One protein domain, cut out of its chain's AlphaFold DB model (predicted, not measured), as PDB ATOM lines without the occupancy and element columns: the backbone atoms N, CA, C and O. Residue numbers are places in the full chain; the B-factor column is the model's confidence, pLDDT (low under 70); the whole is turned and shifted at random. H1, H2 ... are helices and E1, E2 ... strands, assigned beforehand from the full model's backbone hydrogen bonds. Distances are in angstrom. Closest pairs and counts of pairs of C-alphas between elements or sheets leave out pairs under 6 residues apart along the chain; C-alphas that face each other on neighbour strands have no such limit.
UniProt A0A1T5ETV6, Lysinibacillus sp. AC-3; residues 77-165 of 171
ATOM      1  N   VAL A  77      33.894  29.127 -27.628       97.69
ATOM      2  CA  VAL A  77      32.953  29.968 -26.889       97.69
ATOM      3  C   VAL A  77      33.698  30.689 -25.776       97.69
ATOM      4  O   VAL A  77      34.232  30.061 -24.863       97.69
ATOM      5  N   PHE A  78      33.712  32.015 -25.847       97.69
ATOM      6  CA  PHE A  78      34.091  32.874 -24.735       97.69
ATOM      7  C   PHE A  78      32.857  33.174 -23.882       97.69
ATOM      8  O   PHE A  78      31.785  33.436 -24.426       97.69
ATOM      9  N   VAL A  79      33.009  33.151 -22.559       97.62
ATOM     10  CA  VAL A  79      31.927  33.432 -21.608       97.62
ATOM     11  C   VAL A  79      32.389  34.512 -20.639       97.62
ATOM     12  O   VAL A  79      33.394  34.333 -19.952       97.62
ATOM     13  N   ALA A  80      31.647  35.615 -20.572       96.50
ATOM     14  CA  ALA A  80      31.828  36.665 -19.576       96.50
ATOM     15  C   ALA A  80      30.612  36.731 -18.652       96.50
ATOM     16  O   ALA A  80      29.482  36.851 -19.114       96.50
ATOM     17  N   GLU A  81      30.849  36.680 -17.347       96.19
ATOM     18  CA  GLU A  81      29.822  36.934 -16.340       96.19
ATOM     19  C   GLU A  81      29.554  38.439 -16.233       96.19
ATOM     20  O   GLU A  81      30.490  39.239 -16.160       96.19
ATOM     21  N   LEU A  82      28.280  38.829 -16.231       92.00
ATOM     22  CA  LEU A  82      27.844  40.225 -16.171       92.00
ATOM     23  C   LEU A  82      27.232  40.611 -14.814       92.00
ATOM     24  O   LEU A  82      26.857  41.766 -14.654       92.00
ATOM     25  N   ASN A  83      27.179  39.702 -13.829       86.31
ATOM     26  CA  ASN A  83      26.390  39.835 -12.590       86.31
ATOM     27  C   ASN A  83      24.881  40.044 -12.868       86.31
ATOM     28  O   ASN A  83      24.412  39.857 -13.991       86.31
ATOM     29  N   GLU A  84      24.088  40.377 -11.844       85.94
ATOM     30  CA  GLU A  84      22.698  40.817 -12.026       85.94
ATOM     31  C   GLU A  84      22.666  42.266 -12.521       85.94
ATOM     32  O   GLU A  84      22.790  43.211 -11.740       85.94
ATOM     33  N   VAL A  85      22.505  42.444 -13.832       86.25
ATOM     34  CA  VAL A  85      22.368  43.760 -14.463       86.25
ATOM     35  C   VAL A  85      21.012  43.850 -15.157       86.25
ATOM     36  O   VAL A  85      20.516  42.896 -15.758       86.25
ATOM     37  N   ASP A  86      20.378  45.015 -15.074       91.75
ATOM     38  CA  ASP A  86      19.207  45.298 -15.897       91.75
ATOM     39  C   ASP A  86      19.676  45.656 -17.314       91.75
ATOM     40  O   ASP A  86      20.258  46.720 -17.545       91.75
ATOM     41  N   ILE A  87      19.511  44.719 -18.248       91.81
ATOM     42  CA  ILE A  87      19.982  44.859 -19.626       91.81
ATOM     43  C   ILE A  87      18.808  45.248 -20.520       91.81
ATOM     44  O   ILE A  87      17.873  44.477 -20.724       91.81
ATOM     45  N   ASP A  88      18.922  46.411 -21.158       95.31
ATOM     46  CA  ASP A  88      18.079  46.768 -22.296       95.31
ATOM     47  C   ASP A  88      18.497  45.937 -23.521       95.31
ATOM     48  O   ASP A  88      19.487  46.235 -24.200       95.31
ATOM     49  N   PHE A  89      17.738  44.876 -23.800       94.75
ATOM     50  CA  PHE A  89      18.020  43.959 -24.907       94.75
ATOM     51  C   PHE A  89      17.980  44.638 -26.276       94.75
ATOM     52  O   PHE A  89      18.786  44.299 -27.142       94.75
ATOM     53  N   SER A  90      17.093  45.616 -26.472       97.06
ATOM     54  CA  SER A  90      16.981  46.342 -27.741       97.06
ATOM     55  C   SER A  90      18.222  47.193 -27.975       97.06
ATOM     56  O   SER A  90      18.794  47.189 -29.068       97.06
ATOM     57  N   LYS A  91      18.679  47.892 -26.933       96.94
ATOM     58  CA  LYS A  91      19.912  48.678 -26.991       96.94
ATOM     59  C   LYS A  91      21.135  47.789 -27.194       96.94
ATOM     60  O   LYS A  91      22.030  48.166 -27.953       96.94
ATOM     61  N   LEU A  92      21.188  46.628 -26.546       94.81
ATOM     62  CA  LEU A  92      22.289  45.683 -26.710       94.81
ATOM     63  C   LEU A  92      22.350  45.120 -28.134       94.81
ATOM     64  O   LEU A  92      23.408  45.201 -28.755       94.81
ATOM     65  N   ASP A  93      21.240  44.602 -28.666       96.19
ATOM     66  CA  ASP A  93      21.182  44.062 -30.033       96.19
ATOM     67  C   ASP A  93      21.556  45.140 -31.063       96.19
ATOM     68  O   ASP A  93      22.423  44.907 -31.909       96.19
ATOM     69  N   ALA A  94      21.016  46.356 -30.923       97.75
ATOM     70  CA  ALA A  94      21.389  47.486 -31.773       97.75
ATOM     71  C   ALA A  94      22.890  47.815 -31.678       97.75
ATOM     72  O   ALA A  94      23.542  48.043 -32.697       97.75
ATOM     73  N   THR A  95      23.457  47.801 -30.467       96.81
ATOM     74  CA  THR A  95      24.888  48.056 -30.244       96.81
ATOM     75  C   THR A  95      25.753  46.985 -30.903       96.81
ATOM     76  O   THR A  95      26.712  47.328 -31.596       96.81
ATOM     77  N   ILE A  96      25.409  45.707 -30.728       96.19
ATOM     78  CA  ILE A  96      26.118  44.576 -31.338       96.19
ATOM     79  C   ILE A  96      26.079  44.698 -32.863       96.19
ATOM     80  O   ILE A  96      27.133  44.702 -33.494       96.19
ATOM     81  N   ARG A  97      24.892  44.868 -33.458       95.88
ATOM     82  CA  ARG A  97      24.731  44.962 -34.920       95.88
ATOM     83  C   ARG A  97      25.443  46.166 -35.526       95.88
ATOM     84  O   ARG A  97      25.906  46.077 -36.657       95.88
ATOM     85  N   ALA A  98      25.539  47.272 -34.792       96.00
ATOM     86  CA  ALA A  98      26.238  48.465 -35.257       96.00
ATOM     87  C   ALA A  98      27.768  48.305 -35.279       96.00
ATOM     88  O   ALA A  98      28.426  48.945 -36.096       96.00
ATOM     89  N   HIS A  99      28.341  47.476 -34.398       94.88
ATOM     90  CA  HIS A  99      29.798  47.403 -34.205       94.88
ATOM     91  C   HIS A  99      30.431  46.076 -34.625       94.88
ATOM     92  O   HIS A  99      31.646  46.026 -34.824       94.88
ATOM     93  N   ILE A 100      29.646  45.005 -34.739       96.44
ATOM     94  CA  ILE A 100      30.142  43.650 -34.985       96.44
ATOM     95  C   ILE A 100      29.520  43.125 -36.284       96.44
ATOM     96  O   ILE A 100      28.408  42.588 -36.265       96.44
ATOM     97  N   PRO A 101      30.231  43.245 -37.422       97.12
ATOM     98  CA  PRO A 101      29.818  42.620 -38.673       97.12
ATOM     99  C   PRO A 101      29.622  41.111 -38.498       97.12
ATOM    100  O   PRO A 101      30.354  40.456 -37.748       97.12
ATOM    101  N   SER A 102      28.634  40.545 -39.186       96.62
ATOM    102  CA  SER A 102      28.258  39.135 -39.053       96.62
ATOM    103  C   SER A 102      27.929  38.510 -40.408       96.62
ATOM    104  O   SER A 102      27.829  39.186 -41.431       96.62
ATOM    105  N   GLY A 103      27.811  37.185 -40.449       94.88
ATOM    106  CA  GLY A 103      27.618  36.460 -41.699       94.88
ATOM    107  C   GLY A 103      28.859  36.525 -42.589       94.88
ATOM    108  O   GLY A 103      29.915  36.001 -42.232       94.88
ATOM    109  N   LYS A 104      28.703  37.121 -43.773       93.25
ATOM    110  CA  LYS A 104      29.798  37.335 -44.734       93.25
ATOM    111  C   LYS A 104      30.392  38.742 -44.645       93.25
ATOM    112  O   LYS A 104      31.358  39.017 -45.352       93.25
ATOM    113  N   ASP A 105      29.817  39.602 -43.810       96.06
ATOM    114  CA  ASP A 105      30.229  40.993 -43.713       96.06
ATOM    115  C   ASP A 105      31.521  41.115 -42.904       96.06
ATOM    116  O   ASP A 105      31.743  40.410 -41.916       96.06
ATOM    117  N   ILE A 106      32.360  42.050 -43.336       94.94
ATOM    118  CA  ILE A 106      33.595  42.449 -42.669       94.94
ATOM    119  C   ILE A 106      33.604  43.963 -42.470       94.94
ATOM    120  O   ILE A 106      32.758  44.681 -43.019       94.94
ATOM    121  N   HIS A 107      34.553  44.460 -41.677       95.06
ATOM    122  CA  HIS A 107      34.748  45.902 -41.553       95.06
ATOM    123  C   HIS A 107      35.090  46.506 -42.921       95.06
ATOM    124  O   HIS A 107      35.689  45.848 -43.766       95.06
ATOM    125  N   GLN A 108      34.697  47.760 -43.141       93.19
ATOM    126  CA  GLN A 108      35.002  48.482 -44.386       93.19
ATOM    127  C   GLN A 108      36.349  49.210 -44.323       93.19
ATOM    128  O   GLN A 108      36.936  49.523 -45.353       93.19
ATOM    129  N   GLU A 109      36.847  49.460 -43.110       91.31
ATOM    130  CA  GLU A 109      38.095  50.174 -42.867       91.31
ATOM    131  C   GLU A 109      38.947  49.439 -41.830       91.31
ATOM    132  O   GLU A 109      38.444  48.926 -40.818       91.31
ATOM    133  N   VAL A 110      40.257  49.405 -42.081       85.31
ATOM    134  CA  VAL A 110      41.240  48.881 -41.132       85.31
ATOM    135  C   VAL A 110      41.339  49.856 -39.962       85.31
ATOM    136  O   VAL A 110      41.439  51.066 -40.151       85.31
ATOM    137  N   SER A 111      41.323  49.336 -38.735       84.19
ATOM    138  CA  SER A 111      41.446  50.152 -37.529       84.19
ATOM    139  C   SER A 111      42.789  49.910 -36.849       84.19
ATOM    140  O   SER A 111      43.157  48.754 -36.651       84.19
ATOM    141  N   PRO A 112      43.469  50.957 -36.347       80.94
ATOM    142  CA  PRO A 112      44.634  50.788 -35.480       80.94
ATOM    143  C   PRO A 112      44.342  50.009 -34.189       80.94
ATOM    144  O   PRO A 112      45.269  49.543 -33.541       80.94
ATOM    145  N   ALA A 113      43.071  49.867 -33.796       83.38
ATOM    146  CA  ALA A 113      42.657  49.054 -32.651       83.38
ATOM    147  C   ALA A 113      42.363  47.585 -33.017       83.38
ATOM    148  O   ALA A 113      42.182  46.760 -32.125       83.38
ATOM    149  N   ARG A 114      42.286  47.252 -34.313       84.38
ATOM    150  CA  ARG A 114      41.999  45.907 -34.832       84.38
ATOM    151  C   ARG A 114      43.044  45.545 -35.880       84.38
ATOM    152  O   ARG A 114      42.844  45.767 -37.070       84.38
ATOM    153  N   TYR A 115      44.163  45.007 -35.421       76.94
ATOM    154  CA  TYR A 115      45.250  44.586 -36.294       76.94
ATOM    155  C   TYR A 115      45.805  43.244 -35.842       76.94
ATOM    156  O   TYR A 115      45.813  42.926 -34.649       76.94
ATOM    157  N   PHE A 116      46.283  42.458 -36.803       76.44
ATOM    158  CA  PHE A 116      47.066  41.275 -36.487       76.44
ATOM    159  C   PHE A 116      48.412  41.705 -35.911       76.44
ATOM    160  O   PHE A 116      49.229  42.330 -36.589       76.44
ATOM    161  N   ALA A 117      48.641  41.362 -34.646       77.06
ATOM    162  CA  ALA A 117      49.954  41.458 -34.036       77.06
ATOM    163  C   ALA A 117      50.728  40.175 -34.339       77.06
ATOM    164  O   ALA A 117      50.254  39.075 -34.045       77.06
ATOM    165  N   GLU A 118      51.921  40.311 -34.918       79.50
ATOM    166  CA  GLU A 118      52.840  39.179 -34.990       79.50
ATOM    167  C   GLU A 118      53.224  38.760 -33.575       79.50
ATOM    168  O   GLU A 118      53.512  39.591 -32.710       79.50
ATOM    169  N   PHE A 119      53.204  37.454 -33.343       80.81
ATOM    170  CA  PHE A 119      53.535  36.878 -32.054       80.81
ATOM    171  C   PHE A 119      54.384  35.638 -32.264       80.81
ATOM    172  O   PHE A 119      53.975  34.703 -32.951       80.81
ATOM    173  N   GLU A 120      55.548  35.614 -31.631       85.94
ATOM    174  CA  GLU A 120      56.389  34.431 -31.553       85.94
ATOM    175  C   GLU A 120      56.600  34.090 -30.079       85.94
ATOM    176  O   GLU A 120      57.243  34.820 -29.322       85.94
ATOM    177  N   GLY A 121      56.000  32.985 -29.653       82.81
ATOM    178  CA  GLY A 121      56.131  32.437 -28.312       82.81
ATOM    179  C   GLY A 121      56.605  30.991 -28.353       82.81
ATOM    180  O   GLY A 121      56.635  30.347 -29.397       82.81
ATOM    181  N   ARG A 122      56.920  30.422 -27.182       84.56
ATOM    182  CA  ARG A 122      57.402  29.027 -27.086       84.56
ATOM    183  C   ARG A 122      56.436  27.986 -27.666       84.56
ATOM    184  O   ARG A 122      56.877  26.896 -28.010       84.56
ATOM    185  N   GLN A 123      55.138  28.283 -27.690       80.06
ATOM    186  CA  GLN A 123      54.080  27.343 -28.082       80.06
ATOM    187  C   GLN A 123      53.276  27.795 -29.304       80.06
ATOM    188  O   GLN A 123      52.578  26.976 -29.893       80.06
ATOM    189  N   PHE A 124      53.357  29.073 -29.680       78.19
ATOM    190  CA  PHE A 124      52.528  29.650 -30.732       78.19
ATOM    191  C   PHE A 124      53.353  30.593 -31.589       78.19
ATOM    192  O   PHE A 124      54.126  31.394 -31.067       78.19
ATOM    193  N   VAL A 125      53.133  30.512 -32.897       80.75
ATOM    194  CA  VAL A 125      53.652  31.460 -33.875       80.75
ATOM    195  C   VAL A 125      52.466  31.974 -34.677       80.75
ATOM    196  O   VAL A 125      51.715  31.186 -35.248       80.75
ATOM    197  N   ALA A 126      52.296  33.290 -34.698       78.38
ATOM    198  CA  ALA A 126      51.351  33.996 -35.547       78.38
ATOM    199  C   ALA A 126      52.156  34.921 -36.465       78.38
ATOM    200  O   ALA A 126      52.662  35.958 -36.035       78.38
ATOM    201  N   SER A 127      52.310  34.512 -37.723       75.81
ATOM    202  CA  SER A 127      53.115  35.209 -38.729       75.81
ATOM    203  C   SER A 127      52.533  35.005 -40.126       75.81
ATOM    204  O   SER A 127      51.939  33.964 -40.392       75.81
ATOM    205  N   GLY A 128      52.772  35.949 -41.040       66.06
ATOM    206  CA  GLY A 128      52.513  35.747 -42.475       66.06
ATOM    207  C   GLY A 128      51.089  36.037 -42.963       66.06
ATOM    208  O   GLY A 128      50.791  35.773 -44.122       66.06
ATOM    209  N   LEU A 129      50.227  36.614 -42.123       67.12
ATOM    210  CA  LEU A 129      48.839  36.947 -42.459       67.12
ATOM    211  C   LEU A 129      48.657  38.467 -42.444       67.12
ATOM    212  O   LEU A 129      48.238  39.054 -41.450       67.12
ATOM    213  N   LYS A 130      49.097  39.113 -43.527       65.81
ATOM    214  CA  LYS A 130      49.182  40.578 -43.649       65.81
ATOM    215  C   LYS A 130      48.537  41.077 -44.936       65.81
ATOM    216  O   LYS A 130      49.151  41.817 -45.698       65.81
ATOM    217  N   ASP A 131      47.310  40.658 -45.186       79.69
ATOM    218  CA  ASP A 131      46.482  41.283 -46.207       79.69
ATOM    219  C   ASP A 131      45.347  42.081 -45.552       79.69
ATOM    220  O   ASP A 131      44.952  41.836 -44.404       79.69
ATOM    221  N   ASP A 132      44.854  43.083 -46.277       84.81
ATOM    222  CA  ASP A 132      43.799  43.964 -45.782       84.81
ATOM    223  C   ASP A 132      42.536  43.176 -45.448       84.81
ATOM    224  O   ASP A 132      41.901  43.447 -44.437       84.81
ATOM    225  N   TYR A 133      42.198  42.152 -46.230       87.12
ATOM    226  CA  TYR A 133      40.996  41.353 -46.012       87.12
ATOM    227  C   TYR A 133      41.031  40.633 -44.658       87.12
ATOM    228  O   TYR A 133      40.063  40.665 -43.892       87.12
ATOM    229  N   THR A 134      42.180  40.065 -44.316       86.62
ATOM    230  CA  THR A 134      42.441  39.433 -43.029       86.62
ATOM    231  C   THR A 134      42.306  40.445 -41.885       86.62
ATOM    232  O   THR A 134      41.542  40.195 -40.948       86.62
ATOM    233  N   ASN A 135      42.917  41.632 -41.978       86.75
ATOM    234  CA  ASN A 135      42.766  42.686 -40.960       86.75
ATOM    235  C   ASN A 135      41.327  43.218 -40.842       86.75
ATOM    236  O   ASN A 135      40.842  43.449 -39.735       86.75
ATOM    237  N   LEU A 136      40.615  43.372 -41.959       91.81
ATOM    238  CA  LEU A 136      39.210  43.795 -41.987       91.81
ATOM    239  C   LEU A 136      38.271  42.749 -41.369       91.81
ATOM    240  O   LEU A 136      37.184  43.089 -40.896       91.81
ATOM    241  N   SER A 137      38.682  41.480 -41.344       91.75
ATOM    242  CA  SER A 137      37.915  40.398 -40.723       91.75
ATOM    243  C   SER A 137      38.062  40.316 -39.199       91.75
ATOM    244  O   SER A 137      37.246  39.659 -38.544       91.75
ATOM    245  N   LEU A 138      39.057  40.986 -38.608       90.94
ATOM    246  CA  LEU A 138      39.249  41.004 -37.159       90.94
ATOM    247  C   LEU A 138      38.098  41.702 -36.436       90.94
ATOM    248  O   LEU A 138      37.645  42.773 -36.833       90.94
ATOM    249  N   GLY A 139      37.655  41.114 -35.324       91.81
ATOM    250  CA  GLY A 139      36.529  41.649 -34.556       91.81
ATOM    251  C   GLY A 139      35.198  41.568 -35.311       91.81
ATOM    252  O   GLY A 139      34.334  42.420 -35.117       91.81
ATOM    253  N   THR A 140      35.053  40.586 -36.202       95.44
ATOM    254  CA  THR A 140      33.783  40.224 -36.847       95.44
ATOM    255  C   THR A 140      33.291  38.897 -36.284       95.44
ATOM    256  O   THR A 140      34.090  38.059 -35.863       95.44
ATOM    257  N   LEU A 141      31.977  38.688 -36.276       97.19
ATOM    258  CA  LEU A 141      31.385  37.462 -35.750       97.19
ATOM    259  C   LEU A 141      31.537  36.294 -36.731       97.19
ATOM    260  O   LEU A 141      31.865  35.176 -36.337       97.19
ATOM    261  N   GLY A 142      31.323  36.555 -38.019       95.81
ATOM    262  CA  GLY A 142      31.189  35.521 -39.040       95.81
ATOM    263  C   GLY A 142      29.803  34.900 -39.137       95.81
ATOM    264  O   GLY A 142      28.850  35.363 -38.515       95.81
ATOM    265  N   GLY A 143      29.691  33.875 -39.984       93.62
ATOM    266  CA  GLY A 143      28.455  33.131 -40.233       93.62
ATOM    267  C   GLY A 143      28.515  31.689 -39.730       93.62
ATOM    268  O   GLY A 143      29.379  31.328 -38.939       93.62
ATOM    269  N   GLY A 144      27.607  30.843 -40.222       92.56
ATOM    270  CA  GLY A 144      27.516  29.450 -39.782       92.56
ATOM    271  C   GLY A 144      26.854  29.344 -38.410       92.56
ATOM    272  O   GLY A 144      25.737  29.822 -38.239       92.56
ATOM    273  N   ASN A 145      27.532  28.707 -37.456       93.62
ATOM    274  CA  ASN A 145      27.057  28.523 -36.080       93.62
ATOM    275  C   ASN A 145      27.605  29.581 -35.100       93.62
ATOM    276  O   ASN A 145      27.488  29.393 -33.890       93.62
ATOM    277  N   HIS A 146      28.219  30.659 -35.597       97.38
ATOM    278  CA  HIS A 146      28.741  31.746 -34.769       97.38
ATOM    279  C   HIS A 146      27.609  32.627 -34.238       97.38
ATOM    280  O   HIS A 146      26.669  32.949 -34.969       97.38
ATOM    281  N   PHE A 147      27.700  33.023 -32.971       97.88
ATOM    282  CA  PHE A 147      26.653  33.784 -32.291       97.88
ATOM    283  C   PHE A 147      27.206  34.661 -31.166       97.88
ATOM    284  O   PHE A 147      28.291  34.425 -30.634       97.88
ATOM    285  N   ILE A 148      26.407  35.655 -30.782       98.00
ATOM    286  CA  ILE A 148      26.523  36.360 -29.506       98.00
ATOM    287  C   ILE A 148      25.198  36.146 -28.783       98.00
ATOM    288  O   ILE A 148      24.142  36.434 -29.345       98.00
ATOM    289  N   GLU A 149      25.252  35.613 -27.571       96.62
ATOM    290  CA  GLU A 149      24.072  35.224 -26.801       96.62
ATOM    291  C   GLU A 149      24.173  35.757 -25.373       96.62
ATOM    292  O   GLU A 149      25.244  35.749 -24.767       96.62
ATOM    293  N   LEU A 150      23.039  36.198 -24.828       95.75
ATOM    294  CA  LEU A 150      22.887  36.374 -23.392       95.75
ATOM    295  C   LEU A 150      22.215  35.145 -22.792       95.75
ATOM    296  O   LEU A 150      21.096  34.797 -23.169       95.75
ATOM    297  N   ALA A 151      22.873  34.550 -21.807       95.06
ATOM    298  CA  ALA A 151      22.307  33.497 -20.982       95.06
ATOM    299  C   ALA A 151      22.062  34.013 -19.561       95.06
ATOM    300  O   ALA A 151      22.695  34.963 -19.100       95.06
ATOM    301  N   LYS A 152      21.140  33.365 -18.855       94.94
ATOM    302  CA  LYS A 152      20.865  33.615 -17.441       94.94
ATOM    303  C   LYS A 152      20.811  32.281 -16.716       94.94
ATOM    304  O   LYS A 152      20.152  31.354 -17.191       94.94
ATOM    305  N   ASP A 153      21.518  32.169 -15.600       94.44
ATOM    306  CA  ASP A 153      21.495  30.951 -14.796       94.44
ATOM    307  C   ASP A 153      20.270  30.887 -13.863       94.44
ATOM    308  O   ASP A 153      19.375  31.737 -13.879       94.44
ATOM    309  N   LYS A 154      20.219  29.842 -13.032       94.94
ATOM    310  CA  LYS A 154      19.132  29.640 -12.062       94.94
ATOM    311  C   LYS A 154      19.179  30.609 -10.876       94.94
ATOM    312  O   LYS A 154      18.166  30.740 -10.196       94.94
ATOM    313  N   ALA A 155      20.331  31.217 -10.599       92.31
ATOM    314  CA  ALA A 155      20.522  32.167  -9.506       92.31
ATOM    315  C   ALA A 155      20.186  33.604  -9.920       92.31
ATOM    316  O   ALA A 155      19.988  34.445  -9.054       92.31
ATOM    317  N   GLY A 156      20.073  33.865 -11.221       91.69
ATOM    318  CA  GLY A 156      19.757  35.178 -11.760       91.69
ATOM    319  C   GLY A 156      20.933  35.859 -12.458       91.69
ATOM    320  O   GLY A 156      20.730  36.882 -13.117       91.69
ATOM    321  N   ILE A 157      22.127  35.272 -12.382       93.81
ATOM    322  CA  ILE A 157      23.358  35.821 -12.945       93.81
ATOM    323  C   ILE A 157      23.309  35.728 -14.467       93.81
ATOM    324  O   ILE A 157      22.939  34.696 -15.036       93.81
ATOM    325  N   GLN A 158      23.664  36.827 -15.130       95.44
ATOM    326  CA  GLN A 158      23.695  36.915 -16.585       95.44
ATOM    327  C   GLN A 158      25.102  36.666 -17.126       95.44
ATOM    328  O   GLN A 158      26.103  37.040 -16.512       95.44
ATOM    329  N   TYR A 159      25.165  36.086 -18.320       96.62
ATOM    330  CA  TYR A 159      26.396  35.754 -19.023       96.62
ATOM    331  C   TYR A 159      26.312  36.210 -20.473       96.62
ATOM    332  O   TYR A 159      25.305  35.970 -21.136       96.62
ATOM    333  N   LEU A 160      27.387  36.811 -20.976       96.81
ATOM    334  CA  LEU A 160      27.593  37.059 -22.397       96.81
ATOM    335  C   LEU A 160      28.444  35.936 -22.981       96.81
ATOM    336  O   LEU A 160      29.597  35.754 -22.589       96.81
ATOM    337  N   LEU A 161      27.872  35.201 -23.925       98.12
ATOM    338  CA  LEU A 161      28.541  34.148 -24.668       98.12
ATOM    339  C   LEU A 161      28.874  34.671 -26.062       98.12
ATOM    340  O   LEU A 161      28.011  35.214 -26.751       98.12
ATOM    341  N   ILE A 162      30.118  34.488 -26.489       98.12
ATOM    342  CA  ILE A 162      30.584  34.841 -27.830       98.12
ATOM    343  C   ILE A 162      31.182  33.586 -28.450       98.12
ATOM    344  O   ILE A 162      32.231  33.115 -28.014       98.12
ATOM    345  N   HIS A 163      30.511  33.053 -29.465       98.19
ATOM    346  CA  HIS A 163      30.978  31.917 -30.247       98.19
ATOM    347  C   HIS A 163      31.469  32.400 -31.606       98.19
ATOM    348  O   HIS A 163      30.680  32.838 -32.446       98.19
ATOM    349  N   THR A 164      32.777  32.328 -31.815       97.25
ATOM    350  CA  THR A 164      33.421  32.639 -33.092       97.25
ATOM    351  C   THR A 164      34.760  31.910 -33.176       97.25
ATOM    352  O   THR A 164      35.133  31.185 -32.255       97.25
ATOM    353  N   GLY A 165      35.486  32.098 -34.270       93.88
ATOM    354  CA  GLY A 165      36.777  31.464 -34.501       93.88
ATOM    355  C   GLY A 165      37.793  32.391 -35.143       93.88
ATOM    356  O   GLY A 165      37.719  33.615 -35.025       93.88
TER     357      GLY A 165
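What this domain is: This is residues 77 to 165 of the 171 residues of a protein of Lysinibacillus sp. AC-3 (UniProt A0A1T5ETV6). A small antiparallel sheet of three strands, E1, E3 and E2, makes a slab at one end of the model, with the helix H1 alongside and only grazing it. Away from the sheet, a long looping stretch, residues 100 to 131, leads to the short helix H2, and from this stretch a narrow finger, residues 120 to 125, sticks out free. The printed part has 89 residues with two named helices and three named strands, in the chain order E1, H1, H2, E2, E3; the sheet's order is E1, E3, E2. The class is mixed, helices and strands, but under half of the residues, 37 of 89, are in named elements. The whole is loose, with a radius of gyration of the C-alphas of 15.9 A, and spans 46 by 34 by 25 A.

How they stand to each other: Begin with the sheet, and look first at its inner strand E3, residues 158 to 164. On one side of it find the edge strand E1, residues 77 to 83, antiparallel to E3 with 162 degrees between their directions. The C-alphas of Val 77 and His 163 face each other at 4.4 A, and N 78 and O 162 are within hydrogen-bond range at 2.8 A, as are N 160 and O 80 at 2.8 A. On the other side of E3 find the edge strand E2, residues 147 to 152, antiparallel to it at 160 degrees. There the C-alphas of Gln 158 and Lys 152 face each other at 4.4 A, and N 149 and O 161 are within hydrogen-bond range at 2.9 A. E2 and E3 form a hairpin with a tight link of 5 residues. Now move outward to H1, residues 89 to 99. It is only just on the sheet, with 5 pairs of C-alphas within 10 A, and only grazes it with residues 89 to 96; H1 and E2 are near each other. Farther out is H2, residues 132 to 137, which is not on the sheet and is apart from E1, E3 and H1. E1, H1, H2 and E2 make a split strand-helix-strand unit, two strands running the same way with helices between them along the chain and E3 between them in the sheet; its crossover is right-handed. In H1 and H2 every O i to N i+4 pair is within hydrogen-bond range.

Where its parts are: Find C-alpha 77 at (32.953, 29.968, -26.889); from there E1 runs 18.6 A to C-alpha 83. H1 begins at C-alpha 89, at (18.020, 43.959, -24.907), and runs 15.4 A to C-alpha 99. H2 covers 8.5 A from C-alpha 132 to C-alpha 137. E2 runs 15.9 A from Phe 147 to Lys 152, and E3 runs 19.6 A from Gln 158 to Thr 164, where C-alpha 164 stands at (33.421, 32.639, -33.092).

The domain as a whole: Look for the two C-alphas farthest apart at Gly 128 and Ala 155, 46.1 A from each other. The first and last printed C-alphas, those of Val 77 and Gly 165, are 8.6 A apart. The printed part has no cut. The link from H1 to H2 is long, with 32 residues; in it residues 119 to 120 pair with residues 125 to 126, antiparallel, and residues 120 to 125 stand free. The link from H2 to E2 is short, with 9 residues, and the one from E1 to H1 is tight, with 5. The mean pLDDT of the printed part is 90.5; look to residues 128 to 130 for the three residues under 70.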